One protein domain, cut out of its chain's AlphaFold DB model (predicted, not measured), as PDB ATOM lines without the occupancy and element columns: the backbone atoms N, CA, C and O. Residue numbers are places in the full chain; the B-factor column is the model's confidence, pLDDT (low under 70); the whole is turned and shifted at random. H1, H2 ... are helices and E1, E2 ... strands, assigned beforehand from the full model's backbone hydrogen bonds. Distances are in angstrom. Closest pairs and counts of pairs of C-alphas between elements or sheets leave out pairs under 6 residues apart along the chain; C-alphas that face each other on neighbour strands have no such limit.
ATOM      1  N   ASN A 132     -97.353 429.543  20.668       92.25
ATOM      2  CA  ASN A 132     -98.376 429.548  19.616       92.25
ATOM      3  C   ASN A 132     -99.811 429.512  20.183       92.25
ATOM      4  O   ASN A 132    -100.672 430.239  19.689       92.25
ATOM      5  N   VAL A 133    -100.056 428.723  21.234       93.62
ATOM      6  CA  VAL A 133    -101.351 428.642  21.928       93.62
ATOM      7  C   VAL A 133    -101.635 429.947  22.669       93.62
ATOM      8  O   VAL A 133    -102.707 430.526  22.499       93.62
ATOM      9  N   ALA A 134    -100.668 430.445  23.446       92.75
ATOM     10  CA  ALA A 134    -100.819 431.695  24.190       92.75
ATOM     11  C   ALA A 134    -101.051 432.894  23.260       92.75
ATOM     12  O   ALA A 134    -101.960 433.685  23.490       92.75
ATOM     13  N   LYS A 135    -100.287 432.996  22.171       91.94
ATOM     14  CA  LYS A 135    -100.430 434.051  21.167       91.94
ATOM     15  C   LYS A 135    -101.806 434.018  20.513       91.94
ATOM     16  O   LYS A 135    -102.455 435.051  20.449       91.94
ATOM     17  N   ALA A 136    -102.287 432.845  20.101       93.00
ATOM     18  CA  ALA A 136    -103.621 432.723  19.521       93.00
ATOM     19  C   ALA A 136    -104.735 433.115  20.514       93.00
ATOM     20  O   ALA A 136    -105.698 433.761  20.109       93.00
ATOM     21  N   LEU A 137    -104.587 432.798  21.809       94.00
ATOM     22  CA  LEU A 137    -105.511 433.262  22.853       94.00
ATOM     23  C   LEU A 137    -105.466 434.784  23.040       94.00
ATOM     24  O   LEU A 137    -106.513 435.400  23.202       94.00
ATOM     25  N   ILE A 138    -104.279 435.395  23.012       91.19
ATOM     26  CA  ILE A 138    -104.123 436.851  23.147       91.19
ATOM     27  C   ILE A 138    -104.651 437.588  21.909       91.19
ATOM     28  O   ILE A 138    -105.358 438.582  22.056       91.19
ATOM     29  N   ASP A 139    -104.372 437.089  20.705       90.44
ATOM     30  CA  ASP A 139    -104.879 437.655  19.451       90.44
ATOM     31  C   ASP A 139    -106.418 437.602  19.398       90.44
ATOM     32  O   ASP A 139    -107.060 438.517  18.877       90.44
ATOM     33  N   ASP A 140    -107.024 436.545  19.952       90.25
ATOM     34  CA  ASP A 140    -108.475 436.451  20.126       90.25
ATOM     35  C   ASP A 140    -108.972 437.384  21.241       90.25
ATOM     36  O   ASP A 140    -109.978 438.069  21.074       90.25
ATOM     37  N   LEU A 141    -108.229 437.498  22.349       89.69
ATOM     38  CA  LEU A 141    -108.563 438.386  23.463       89.69
ATOM     39  C   LEU A 141    -108.622 439.846  23.030       89.69
ATOM     40  O   LEU A 141    -109.557 440.535  23.417       89.69
ATOM     41  N   GLN A 142    -107.693 440.308  22.189       85.38
ATOM     42  CA  GLN A 142    -107.682 441.678  21.664       85.38
ATOM     43  C   GLN A 142    -108.950 442.036  20.867       85.38
ATOM     44  O   GLN A 142    -109.268 443.213  20.708       85.38
ATOM     45  N   ARG A 143    -109.714 441.039  20.402       83.44
ATOM     46  CA  ARG A 143    -110.981 441.222  19.674       83.44
ATOM     47  C   ARG A 143    -112.202 441.290  20.595       83.44
ATOM     48  O   ARG A 143    -113.331 441.288  20.097       83.44
ATOM     49  N   PHE A 144    -112.008 441.412  21.914       77.19
ATOM     50  CA  PHE A 144    -113.106 441.439  22.887       77.19
ATOM     51  C   PHE A 144    -114.140 442.537  22.626       77.19
ATOM     52  O   PHE A 144    -115.330 442.312  22.841       77.19
ATOM     53  N   SER A 145    -113.718 443.685  22.091       66.88
ATOM     54  CA  SER A 145    -114.606 444.792  21.717       66.88
ATOM     55  C   SER A 145    -115.592 444.437  20.597       66.88
ATOM     56  O   SER A 145    -116.650 445.052  20.493       66.88
ATOM     57  N   LEU A 146    -115.292 443.416  19.787       75.19
ATOM     58  CA  LEU A 146    -116.158 442.931  18.710       75.19
ATOM     59  C   LEU A 146    -117.178 441.886  19.190       75.19
ATOM     60  O   LEU A 146    -118.022 441.457  18.407       75.19
ATOM     61  N   GLY A 147    -117.087 441.422  20.443       77.31
ATOM     62  CA  GLY A 147    -117.981 440.395  20.990       77.31
ATOM     63  C   GLY A 147    -117.862 439.023  20.310       77.31
ATOM     64  O   GLY A 147    -118.765 438.195  20.431       77.31
ATOM     65  N   THR A 148    -116.766 438.774  19.586       82.38
ATOM     66  CA  THR A 148    -116.536 437.540  18.807       82.38
ATOM     67  C   THR A 148    -115.649 436.517  19.518       82.38
ATOM     68  O   THR A 148    -115.312 435.495  18.926       82.38
ATOM     69  N   ASN A 149    -115.313 436.770  20.785       85.19
ATOM     70  CA  ASN A 149    -114.399 435.939  21.563       85.19
ATOM     71  C   ASN A 149    -114.883 434.499  21.702       85.19
ATOM     72  O   ASN A 149    -116.074 434.228  21.910       85.19
ATOM     73  N   HIS A 150    -113.916 433.589  21.666       92.19
ATOM     74  CA  HIS A 150    -114.157 432.180  21.894       92.19
ATOM     75  C   HIS A 150    -114.412 431.890  23.376       92.19
ATOM     76  O   HIS A 150    -114.034 432.643  24.280       92.19
ATOM     77  N   ASP A 151    -115.110 430.789  23.638       92.31
ATOM     78  CA  ASP A 151    -115.593 430.464  24.976       92.31
ATOM     79  C   ASP A 151    -114.460 430.167  25.970       92.31
ATOM     80  O   ASP A 151    -114.667 430.331  27.173       92.31
ATOM     81  N   GLU A 152    -113.270 429.781  25.500       93.50
ATOM     82  CA  GLU A 152    -112.070 429.640  26.330       93.50
ATOM     83  C   GLU A 152    -111.733 430.937  27.072       93.50
ATOM     84  O   GLU A 152    -111.351 430.911  28.244       93.50
ATOM     85  N   LEU A 153    -111.945 432.083  26.419       92.31
ATOM     86  CA  LEU A 153    -111.688 433.396  26.997       92.31
ATOM     87  C   LEU A 153    -112.733 433.799  28.039       92.31
ATOM     88  O   LEU A 153    -112.557 434.809  28.704       92.31
ATOM     89  N   LYS A 154    -113.798 433.025  28.268       90.88
ATOM     90  CA  LYS A 154    -114.675 433.258  29.430       90.88
ATOM     91  C   LYS A 154    -113.996 432.873  30.744       90.88
ATOM     92  O   LYS A 154    -114.431 433.307  31.809       90.88
ATOM     93  N   TRP A 155    -112.944 432.057  30.694       93.75
ATOM     94  CA  TRP A 155    -112.186 431.662  31.873       93.75
ATOM     95  C   TRP A 155    -111.050 432.649  32.130       93.75
ATOM     96  O   TRP A 155    -110.017 432.612  31.465       93.75
ATOM     97  N   ILE A 156    -111.216 433.501  33.143       91.44
ATOM     98  CA  ILE A 156    -110.220 434.524  33.498       91.44
ATOM     99  C   ILE A 156    -108.841 433.925  33.819       91.44
ATOM    100  O   ILE A 156    -107.821 434.525  33.509       91.44
ATOM    101  N   ASP A 157    -108.796 432.715  34.383       93.50
ATOM    102  CA  ASP A 157    -107.536 432.011  34.669       93.50
ATOM    103  C   ASP A 157    -106.777 431.644  33.385       93.50
ATOM    104  O   ASP A 157    -105.552 431.672  33.362       93.50
ATOM    105  N   VAL A 158    -107.494 431.324  32.300       94.56
ATOM    106  CA  VAL A 158    -106.879 431.021  30.997       94.56
ATOM    107  C   VAL A 158    -106.328 432.292  30.361       94.56
ATOM    108  O   VAL A 158    -105.226 432.268  29.815       94.56
ATOM    109  N   GLN A 159    -107.050 433.410  30.478       94.00
ATOM    110  CA  GLN A 159    -106.552 434.709  30.027       94.00
ATOM    111  C   GLN A 159    -105.270 435.108  30.776       94.00
ATOM    112  O   GLN A 159    -104.276 435.473  30.151       94.00
ATOM    113  N   GLU A 160    -105.272 434.994  32.108       93.81
ATOM    114  CA  GLU A 160    -104.111 435.279  32.960       93.81
ATOM    115  C   GLU A 160    -102.907 434.416  32.575       93.81
ATOM    116  O   GLU A 160    -101.792 434.920  32.430       93.81
ATOM    117  N   HIS A 161    -103.128 433.118  32.371       94.06
ATOM    118  CA  HIS A 161    -102.071 432.195  31.977       94.06
ATOM    119  C   HIS A 161    -101.471 432.544  30.610       94.06
ATOM    120  O   HIS A 161    -100.249 432.552  30.459       94.06
ATOM    121  N   ALA A 162    -102.305 432.915  29.633       93.38
ATOM    122  CA  ALA A 162    -101.839 433.355  28.319       93.38
ATOM    123  C   ALA A 162    -100.987 434.637  28.403       93.38
ATOM    124  O   ALA A 162     -99.935 434.714  27.766       93.38
ATOM    125  N   VAL A 163    -101.390 435.606  29.235       92.88
ATOM    126  CA  VAL A 163    -100.617 436.835  29.505       92.88
ATOM    127  C   VAL A 163     -99.258 436.502  30.123       92.88
ATOM    128  O   VAL A 163     -98.234 437.002  29.656       92.88
ATOM    129  N   LYS A 164     -99.224 435.608  31.120       92.19
ATOM    130  CA  LYS A 164     -97.980 435.165  31.774       92.19
ATOM    131  C   LYS A 164     -97.012 434.505  30.795       92.19
ATOM    132  O   LYS A 164     -95.820 434.797  30.841       92.19
ATOM    133  N   ILE A 165     -97.499 433.650  29.894       92.06
ATOM    134  CA  ILE A 165     -96.651 433.037  28.859       92.06
ATOM    135  C   ILE A 165     -96.117 434.108  27.910       92.06
ATOM    136  O   ILE A 165     -94.923 434.128  27.622       92.06
ATOM    137  N   LEU A 166     -96.979 435.011  27.434       91.38
ATOM    138  CA  LEU A 166     -96.563 436.030  26.476       91.38
ATOM    139  C   LEU A 166     -95.503 436.968  27.068       91.38
ATOM    140  O   LEU A 166     -94.515 437.241  26.392       91.38
ATOM    141  N   ASN A 167     -95.659 437.396  28.325       90.69
ATOM    142  CA  ASN A 167     -94.666 438.212  29.035       90.69
ATOM    143  C   ASN A 167     -93.322 437.480  29.191       90.69
ATOM    144  O   ASN A 167     -92.263 438.057  28.957       90.69
ATOM    145  N   ALA A 168     -93.366 436.186  29.529       89.00
ATOM    146  CA  ALA A 168     -92.171 435.367  29.709       89.00
ATOM    147  C   ALA A 168     -91.383 435.160  28.404       89.00
ATOM    148  O   ALA A 168     -90.151 435.116  28.430       89.00
ATOM    149  N   GLN A 169     -92.081 435.023  27.272       86.31
ATOM    150  CA  GLN A 169     -91.464 434.803  25.958       86.31
ATOM    151  C   GLN A 169     -91.028 436.115  25.295       86.31
ATOM    152  O   GLN A 169     -89.949 436.196  24.706       86.31
ATOM    153  N   LYS A 170     -91.841 437.170  25.416       81.50
ATOM    154  CA  LYS A 170     -91.560 438.497  24.871       81.50
ATOM    155  C   LYS A 170     -91.242 439.479  25.998       81.50
ATOM    156  O   LYS A 170     -92.129 440.068  26.606       81.50
ATOM    157  N   LYS A 171     -89.949 439.726  26.212       71.88
ATOM    158  CA  LYS A 171     -89.443 440.613  27.279       71.88
ATOM    159  C   LYS A 171     -89.945 442.066  27.212       71.88
ATOM    160  O   LYS A 171     -89.923 442.758  28.229       71.88
ATOM    161  N   ASN A 172     -90.398 442.525  26.044       85.88
ATOM    162  CA  ASN A 172     -90.792 443.915  25.795       85.88
ATOM    163  C   ASN A 172     -92.287 444.028  25.470       85.88
ATOM    164  O   ASN A 172     -92.652 444.653  24.482       85.88
ATOM    165  N   VAL A 173     -93.163 443.407  26.260       89.94
ATOM    166  CA  VAL A 173     -94.620 443.583  26.121       89.94
ATOM    167  C   VAL A 173     -95.132 444.516  27.207       89.94
ATOM    168  O   VAL A 173     -94.644 444.469  28.336       89.94
ATOM    169  N   ILE A 174     -96.099 445.364  26.862       90.62
ATOM    170  CA  ILE A 174     -96.856 446.184  27.809       90.62
ATOM    171  C   ILE A 174     -98.333 445.827  27.680       90.62
ATOM    172  O   ILE A 174     -98.905 445.877  26.587       90.62
ATOM    173  N   PHE A 175     -98.947 445.491  28.812       91.62
ATOM    174  CA  PHE A 175    -100.372 445.196  28.905       91.62
ATOM    175  C   PHE A 175    -101.133 446.418  29.427       91.62
ATOM    176  O   PHE A 175    -100.798 446.964  30.480       91.62
ATOM    177  N   LEU A 176    -102.163 446.847  28.699       90.81
ATOM    178  CA  LEU A 176    -102.968 448.030  29.033       90.81
ATOM    179  C   LEU A 176    -104.423 447.869  28.584       90.81
ATOM    180  O   LEU A 176    -104.725 446.990  27.774       90.81
ATOM    181  N   THR A 177    -105.332 448.691  29.102       90.38
ATOM    182  CA  THR A 177    -106.738 448.676  28.659       90.38
ATOM    183  C   THR A 177    -106.978 449.588  27.460       90.38
ATOM    184  O   THR A 177    -106.143 450.418  27.099       90.38
ATOM    185  N   ALA A 178    -108.132 449.437  26.809       87.50
ATOM    186  CA  ALA A 178    -108.501 450.304  25.690       87.50
ATOM    187  C   ALA A 178    -108.652 451.769  26.132       87.50
ATOM    188  O   ALA A 178    -108.282 452.671  25.385       87.50
ATOM    189  N   GLU A 179    -109.148 452.004  27.348       85.88
ATOM    190  CA  GLU A 179    -109.294 453.339  27.932       85.88
ATOM    191  C   GLU A 179    -107.931 454.009  28.110       85.88
ATOM    192  O   GLU A 179    -107.723 455.112  27.614       85.88
ATOM    193  N   GLU A 180    -106.958 453.309  28.700       85.00
ATOM    194  CA  GLU A 180    -105.599 453.839  28.864       85.00
ATOM    195  C   GLU A 180    -104.930 454.165  27.533       85.00
ATOM    196  O   GLU A 180    -104.174 455.131  27.431       85.00
ATOM    197  N   ALA A 181    -105.217 453.371  26.498       85.62
ATOM    198  CA  ALA A 181    -104.686 453.635  25.174       85.62
ATOM    199  C   ALA A 181    -105.194 454.951  24.577       85.62
ATOM    200  O   ALA A 181    -104.484 455.607  23.813       85.62
ATOM    201  N   ILE A 182    -106.426 455.325  24.916       83.44
ATOM    202  CA  ILE A 182    -107.065 456.559  24.461       83.44
ATOM    203  C   ILE A 182    -106.635 457.739  25.338       83.44
ATOM    204  O   ILE A 182    -106.388 458.825  24.816       83.44
ATOM    205  N   GLU A 183    -106.531 457.536  26.651       81.19
ATOM    206  CA  GLU A 183    -106.163 458.578  27.616       81.19
ATOM    207  C   GLU A 183    -104.681 458.972  27.526       81.19
ATOM    208  O   GLU A 183    -104.330 460.128  27.781       81.19
ATOM    209  N   HIS A 184    -103.803 458.042  27.135       80.62
ATOM    210  CA  HIS A 184    -102.349 458.231  27.161       80.62
ATOM    211  C   HIS A 184    -101.660 457.905  25.813       80.62
ATOM    212  O   HIS A 184    -100.733 457.091  25.761       80.62
ATOM    213  N   PRO A 185    -102.034 458.564  24.694       81.06
ATOM    214  CA  PRO A 185    -101.512 458.235  23.363       81.06
ATOM    215  C   PRO A 185    -100.005 458.502  23.220       81.06
ATOM    216  O   PRO A 185     -99.289 457.716  22.608       81.06
ATOM    217  N   GLN A 186     -99.490 459.566  23.846       77.19
ATOM    218  CA  GLN A 186     -98.059 459.905  23.792       77.19
ATOM    219  C   GLN A 186     -97.178 458.821  24.428       77.19
ATOM    220  O   GLN A 186     -96.039 458.610  24.014       77.19
ATOM    221  N   MET A 187     -97.711 458.122  25.427       78.12
ATOM    222  CA  MET A 187     -97.019 457.042  26.118       78.12
ATOM    223  C   MET A 187     -96.962 455.771  25.271       78.12
ATOM    224  O   MET A 187     -95.940 455.090  25.241       78.12
ATOM    225  N   ILE A 188     -98.040 455.483  24.537       84.31
ATOM    226  CA  ILE A 188     -98.074 454.415  23.533       84.31
ATOM    227  C   ILE A 188     -97.023 454.663  22.458       84.31
ATOM    228  O   ILE A 188     -96.317 453.731  22.073       84.31
ATOM    229  N   ASP A 189     -96.911 455.897  21.974       83.88
ATOM    230  CA  ASP A 189     -95.931 456.246  20.948       83.88
ATOM    231  C   ASP A 189     -94.498 456.084  21.467       83.88
ATOM    232  O   ASP A 189     -93.663 455.495  20.779       83.88
ATOM    233  N   GLU A 190     -94.227 456.515  22.704       82.75
ATOM    234  CA  GLU A 190     -92.924 456.318  23.345       82.75
ATOM    235  C   GLU A 190     -92.597 454.827  23.494       82.75
ATOM    236  O   GLU A 190     -91.535 454.380  23.059       82.75
ATOM    237  N   ALA A 191     -93.529 454.033  24.027       86.12
ATOM    238  CA  ALA A 191     -93.373 452.591  24.170       86.12
ATOM    239  C   ALA A 191     -93.094 451.911  22.819       86.12
ATOM    240  O   ALA A 191     -92.134 451.151  22.690       86.12
ATOM    241  N   LYS A 192     -93.865 452.235  21.775       87.38
ATOM    242  CA  LYS A 192     -93.628 451.714  20.419       87.38
ATOM    243  C   LYS A 192     -92.256 452.120  19.886       87.38
ATOM    244  O   LYS A 192     -91.561 451.284  19.313       87.38
ATOM    245  N   SER A 193     -91.847 453.374  20.089       84.94
ATOM    246  CA  SER A 193     -90.529 453.862  19.661       84.94
ATOM    247  C   SER A 193     -89.376 453.167  20.396       84.94
ATOM    248  O   SER A 193     -88.327 452.922  19.802       84.94
ATOM    249  N   GLY A 194     -89.604 452.761  21.649       82.69
ATOM    250  CA  GLY A 194     -88.694 451.943  22.450       82.69
ATOM    251  C   GLY A 194     -88.697 450.452  22.093       82.69
ATOM    252  O   GLY A 194     -87.979 449.679  22.725       82.69
ATOM    253  N   GLY A 195     -89.485 450.032  21.096       87.06
ATOM    254  CA  GLY A 195     -89.572 448.641  20.653       87.06
ATOM    255  C   GLY A 195     -90.435 447.749  21.550       87.06
ATOM    256  O   GLY A 195     -90.213 446.537  21.584       87.06
ATOM    257  N   TYR A 196     -91.384 448.329  22.289       89.81
ATOM    258  CA  TYR A 196     -92.360 447.570  23.065       89.81
ATOM    259  C   TYR A 196     -93.577 447.180  22.219       89.81
ATOM    260  O   TYR A 196     -94.158 447.999  21.503       89.81
ATOM    261  N   ASP A 197     -93.996 445.928  22.368       89.56
ATOM    262  CA  ASP A 197     -95.246 445.398  21.839       89.56
ATOM    263  C   ASP A 197     -96.391 445.748  22.796       89.56
ATOM    264  O   ASP A 197     -96.356 445.423  23.984       89.56
ATOM    265  N   ILE A 198     -97.437 446.381  22.276       89.88
ATOM    266  CA  ILE A 198     -98.590 446.792  23.079       89.88
ATOM    267  C   ILE A 198     -99.714 445.780  22.912       89.88
ATOM    268  O   ILE A 198    -100.143 445.491  21.793       89.88
ATOM    269  N   VAL A 199    -100.205 445.261  24.035       90.69
ATOM    270  CA  VAL A 199    -101.295 444.288  24.081       90.69
ATOM    271  C   VAL A 199    -102.452 444.866  24.882       90.69
ATOM    272  O   VAL A 199    -102.341 445.112  26.083       90.69
ATOM    273  N   THR A 200    -103.588 445.051  24.213       89.88
ATOM    274  CA  THR A 200    -104.813 445.519  24.862       89.88
ATOM    275  C   THR A 200    -105.533 444.363  25.553       89.88
ATOM    276  O   THR A 200    -105.833 443.351  24.917       89.88
ATOM    277  N   ILE A 201    -105.833 444.522  26.842       91.50
ATOM    278  CA  ILE A 201    -106.542 443.534  27.665       91.50
ATOM    279  C   ILE A 201    -107.774 444.144  28.355       91.50
ATOM    280  O   ILE A 201    -107.809 445.352  28.592       91.50
ATOM    281  N   PRO A 202    -108.790 443.335  28.713       90.00
ATOM    282  CA  PRO A 202    -109.924 443.810  29.504       90.00
ATOM    283  C   PRO A 202    -109.502 444.304  30.897       90.00
ATOM    284  O   PRO A 202    -108.600 443.734  31.514       90.00
ATOM    285  N   ALA A 203    -110.218 445.293  31.439       89.38
ATOM    286  CA  ALA A 203    -109.946 445.853  32.771       89.38
ATOM    287  C   ALA A 203    -109.957 444.791  33.888       89.38
ATOM    288  O   ALA A 203    -109.062 444.766  34.727       89.38
ATOM    289  N   SER A 204    -110.900 443.846  33.838       90.31
ATOM    290  CA  SER A 204    -110.985 442.744  34.806       90.31
ATOM    291  C   SER A 204    -109.763 441.822  34.788       90.31
ATOM    292  O   SER A 204    -109.370 441.295  35.828       90.31
ATOM    293  N   LEU A 205    -109.146 441.622  33.619       90.69
ATOM    294  CA  LEU A 205    -107.895 440.878  33.522       90.69
ATOM    295  C   LEU A 205    -106.740 441.701  34.073       90.69
ATOM    296  O   LEU A 205    -105.925 441.164  34.818       90.69
ATOM    297  N   LYS A 206    -106.693 442.995  33.738       90.38
ATOM    298  CA  LYS A 206    -105.649 443.905  34.206       90.38
ATOM    299  C   LYS A 206    -105.562 443.936  35.729       90.38
ATOM    300  O   LYS A 206    -104.478 443.733  36.263       90.38
ATOM    301  N   GLU A 207    -106.689 444.118  36.416       89.31
ATOM    302  CA  GLU A 207    -106.748 444.103  37.886       89.31
ATOM    303  C   GLU A 207    -106.176 442.808  38.475       89.31
ATOM    304  O   GLU A 207    -105.518 442.828  39.511       89.31
ATOM    305  N   LYS A 208    -106.388 441.676  37.796       89.56
ATOM    306  CA  LYS A 208    -105.914 440.368  38.251       89.56
ATOM    307  C   LYS A 208    -104.416 440.153  38.019       89.56
ATOM    308  O   LYS A 208    -103.772 439.486  38.823       89.56
ATOM    309  N   VAL A 209    -103.870 440.671  36.916       89.12
ATOM    310  CA  VAL A 209    -102.445 440.504  36.568       89.12
ATOM    311  C   VAL A 209    -101.553 441.590  37.167       89.12
ATOM    312  O   VAL A 209    -100.335 441.413  37.227       89.12
ATOM    313  N   GLN A 210    -102.130 442.698  37.629       85.81
ATOM    314  CA  GLN A 210    -101.382 443.812  38.194       85.81
ATOM    315  C   GLN A 210    -100.561 443.377  39.417       85.81
ATOM    316  O   GLN A 210    -101.068 442.761  40.350       85.81
ATOM    317  N   GLY A 211     -99.263 443.699  39.410       82.56
ATOM    318  CA  GLY A 211     -98.344 443.342  40.496       82.56
ATOM    319  C   GLY A 211     -98.012 441.849  40.590       82.56
ATOM    320  O   GLY A 211     -97.371 441.430  41.552       82.56
ATOM    321  N   THR A 212     -98.427 441.043  39.611       88.31
ATOM    322  CA  THR A 212     -98.068 439.622  39.535       88.31
ATOM    323  C   THR A 212     -96.831 439.403  38.660       88.31
ATOM    324  O   THR A 212     -96.353 440.308  37.973       88.31
ATOM    325  N   VAL A 213     -96.299 438.183  38.708       89.31
ATOM    326  CA  VAL A 213     -95.129 437.762  37.929       89.31
ATOM    327  C   VAL A 213     -95.506 436.732  36.868       89.31
ATOM    328  O   VAL A 213     -96.505 436.017  36.993       89.31
ATOM    329  N   ASP A 214     -94.691 436.657  35.825       88.69
ATOM    330  CA  ASP A 214     -94.767 435.634  34.793       88.69
ATOM    331  C   ASP A 214     -94.216 434.272  35.262       88.69
ATOM    332  O   ASP A 214     -93.836 434.084  36.419       88.69
ATOM    333  N   GLN A 215     -94.177 433.294  34.352       82.25
ATOM    334  CA  GLN A 215     -93.680 431.941  34.644       82.25
ATOM    335  C   GLN A 215     -92.181 431.890  34.987       82.25
ATOM    336  O   GLN A 215     -91.732 430.928  35.606       82.25
ATOM    337  N   ASN A 216     -91.420 432.918  34.607       85.38
ATOM    338  CA  ASN A 216     -89.991 433.053  34.874       85.38
ATOM    339  C   ASN A 216     -89.708 433.933  36.107       85.38
ATOM    340  O   ASN A 216     -88.545 434.129  36.457       85.38
ATOM    341  N   GLY A 217     -90.745 434.463  36.765       84.62
ATOM    342  CA  GLY A 217     -90.623 435.353  37.917       84.62
ATOM    343  C   GLY A 217     -90.393 436.825  37.566       84.62
ATOM    344  O   GLY A 217     -90.161 437.620  38.476       84.62
ATOM    345  N   ASN A 218     -90.471 437.220  36.289       86.12
ATOM    346  CA  ASN A 218     -90.390 438.635  35.925       86.12
ATOM    347  C   ASN A 218     -91.736 439.318  36.183       86.12
ATOM    348  O   ASN A 218     -92.781 438.700  35.957       86.12
ATOM    349  N   PRO A 219     -91.750 440.588  36.612       87.25
ATOM    350  CA  PRO A 219     -92.992 441.331  36.759       87.25
ATOM    351  C   PRO A 219     -93.719 441.426  35.414       87.25
ATOM    352  O   PRO A 219     -93.104 441.648  34.367       87.25
ATOM    353  N   ILE A 220     -95.041 441.262  35.444       87.88
ATOM    354  CA  ILE A 220     -95.875 441.555  34.279       87.88
ATOM    355  C   ILE A 220     -95.918 443.072  34.121       87.88
ATOM    356  O   ILE A 220     -96.364 443.783  35.026       87.88
ATOM    357  N   ARG A 221     -95.429 443.568  32.982       87.00
ATOM    358  CA  ARG A 221     -95.312 445.005  32.747       87.00
ATOM    359  C   ARG A 221     -96.662 445.590  32.334       87.00
ATOM    360  O   ARG A 221     -97.148 445.360  31.226       87.00
ATOM    361  N   ASP A 222     -97.252 446.360  33.239       87.44
ATOM    362  CA  ASP A 222     -98.380 447.238  32.950       87.44
ATOM    363  C   ASP A 222     -97.894 448.647  32.574       87.44
ATOM    364  O   ASP A 222     -96.699 448.963  32.622       87.44
ATOM    365  N   LEU A 223     -98.837 449.506  32.187       83.12
ATOM    366  CA  LEU A 223     -98.536 450.888  31.825       83.12
ATOM    367  C   LEU A 223     -97.831 451.636  32.974       83.12
ATOM    368  O   LEU A 223     -96.821 452.296  32.757       83.12
ATOM    369  N   GLY A 224     -98.297 451.467  34.217       80.19
ATOM    370  CA  GLY A 224     -97.686 452.090  35.398       80.19
ATOM    371  C   GLY A 224     -96.267 451.594  35.703       80.19
ATOM    372  O   GLY A 224     -95.409 452.374  36.119       80.19
ATOM    373  N   GLY A 225     -95.992 450.308  35.484       81.56
ATOM    374  CA  GLY A 225     -94.657 449.714  35.535       81.56
ATOM    375  C   GLY A 225     -93.720 450.370  34.531       81.56
ATOM    376  O   GLY A 225     -92.639 450.807  34.916       81.56
ATOM    377  N   PHE A 226     -94.175 450.556  33.289       84.00
ATOM    378  CA  PHE A 226     -93.398 451.271  32.277       84.00
ATOM    379  C   PHE A 226     -93.118 452.733  32.662       84.00
ATOM    380  O   PHE A 226     -91.981 453.166  32.497       84.00
ATOM    381  N   VAL A 227     -94.086 453.483  33.228       79.50
ATOM    382  CA  VAL A 227     -93.817 454.858  33.726       79.50
ATOM    383  C   VAL A 227     -92.680 454.838  34.738       79.50
ATOM    384  O   VAL A 227     -91.762 455.640  34.640       79.50
ATOM    385  N   ARG A 228     -92.736 453.928  35.718       79.81
ATOM    386  CA  ARG A 228     -91.733 453.858  36.788       79.81
ATOM    387  C   ARG A 228     -90.356 453.501  36.245       79.81
ATOM    388  O   ARG A 228     -89.396 454.189  36.564       79.81
ATOM    389  N   GLU A 229     -90.272 452.490  35.384       80.94
ATOM    390  CA  GLU A 229     -89.018 452.092  34.732       80.94
ATOM    391  C   GLU A 229     -88.435 453.239  33.889       80.94
ATOM    392  O   GLU A 229     -87.234 453.519  33.949       80.94
ATOM    393  N   TYR A 230     -89.280 453.945  33.134       80.00
ATOM    394  CA  TYR A 230     -88.881 455.129  32.373       80.00
ATOM    395  C   TYR A 230     -88.379 456.245  33.299       80.00
ATOM    396  O   TYR A 230     -87.312 456.814  33.078       80.00
ATOM    397  N   ASP A 231     -89.111 456.521  34.374       77.06
ATOM    398  CA  ASP A 231     -88.798 457.572  35.335       77.06
ATOM    399  C   ASP A 231     -87.503 457.324  36.112       77.06
ATOM    400  O   ASP A 231     -86.782 458.282  36.398       77.06
ATOM    401  N   GLU A 232     -87.223 456.070  36.466       79.62
ATOM    402  CA  GLU A 232     -86.014 455.648  37.181       79.62
ATOM    403  C   GLU A 232     -84.788 455.602  36.263       79.62
ATOM    404  O   GLU A 232     -83.675 455.922  36.686       79.62
ATOM    405  N   SER A 233     -84.982 455.219  34.999       80.94
ATOM    406  CA  SER A 233     -83.901 455.162  34.009       80.94
ATOM    407  C   SER A 233     -83.573 456.520  33.386       80.94
ATOM    408  O   SER A 233     -82.488 456.689  32.822       80.94
ATOM    409  N   PHE A 234     -84.469 457.506  33.497       81.75
ATOM    410  CA  PHE A 234     -84.265 458.822  32.912       81.75
ATOM    411  C   PHE A 234     -83.078 459.553  33.553       81.75
ATOM    412  O   PHE A 234     -83.013 459.763  34.763       81.75
TER     413      PHE A 234
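This is residues 132 to 234 of the 357 residues of an uncharacterized protein of Lokiarchaeota archaeon (strain CR_4) (UniProt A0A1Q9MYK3). A tiny parallel sheet of two strands, E1 and E2, sits in the middle, with H1 and H3 packed on each other to one side of it and H4 and H5 to the other. H6 and H7 lie beyond E1's edge, and H2 and H7 lie toward opposite ends of the longest axis. The 103 printed residues run H1 H2 H3 E1 H4 H5 E2 H6 H7, mostly helix, compact, with a radius of gyration of the C-alphas of 13.2 A and spans of 43 by 30 by 23 A.

Start with H1, residues 132 to 141, which touches H3, residues 156 to 169, at Ala 134 and Ala 162, their closest C-alphas, 4.6 A apart, at a steep tilt of 56 degrees, opposite ways. H2, residues 151 to 154, is close but not clearly touching H3, C-alphas 153 and 159 being closest at 6.1 A. E1, residues 173 to 176, is parallel to E2, residues 197 to 200; look for N 174 and O 197, 2.9 A apart. Between them come H4, residues 178 to 183, and H5, residues 185 to 193, making a strand-helix-strand unit, two parallel neighbour strands joined through helices, with a right-handed crossover. The closest C-alphas of H5 and E2, 192 and 198, are 7.5 A apart. H6, residues 203 to 209, touches H3 at its residues 156 to 160 alone; C-alphas 160 and 209 are closest, 6.6 A. Leu 223 of H7, residues 223 to 233, has its C-alpha 6.0 A from that of Leu 176, the closest pair with E1. Each O i to N i+4 pair is within hydrogen-bond range in H1, H3, H4, H5 and H7, against 2 of 3 in H6; H2 is too short for one.

Find C-alpha 132 at (-98.376, 429.548, 19.616), where H1 begins its 14.0 A. H3 runs 20.2 A, and H7 15.4 A to C-alpha 233 at (-83.901, 455.162, 34.009).

The C-alphas of Asp 151 and Phe 234 are farthest apart, 43.0 A. The printed part has no cut; the link from H6 to H7, residues 210 to 222, is long. Residue 145 is under 70 in pLDDT.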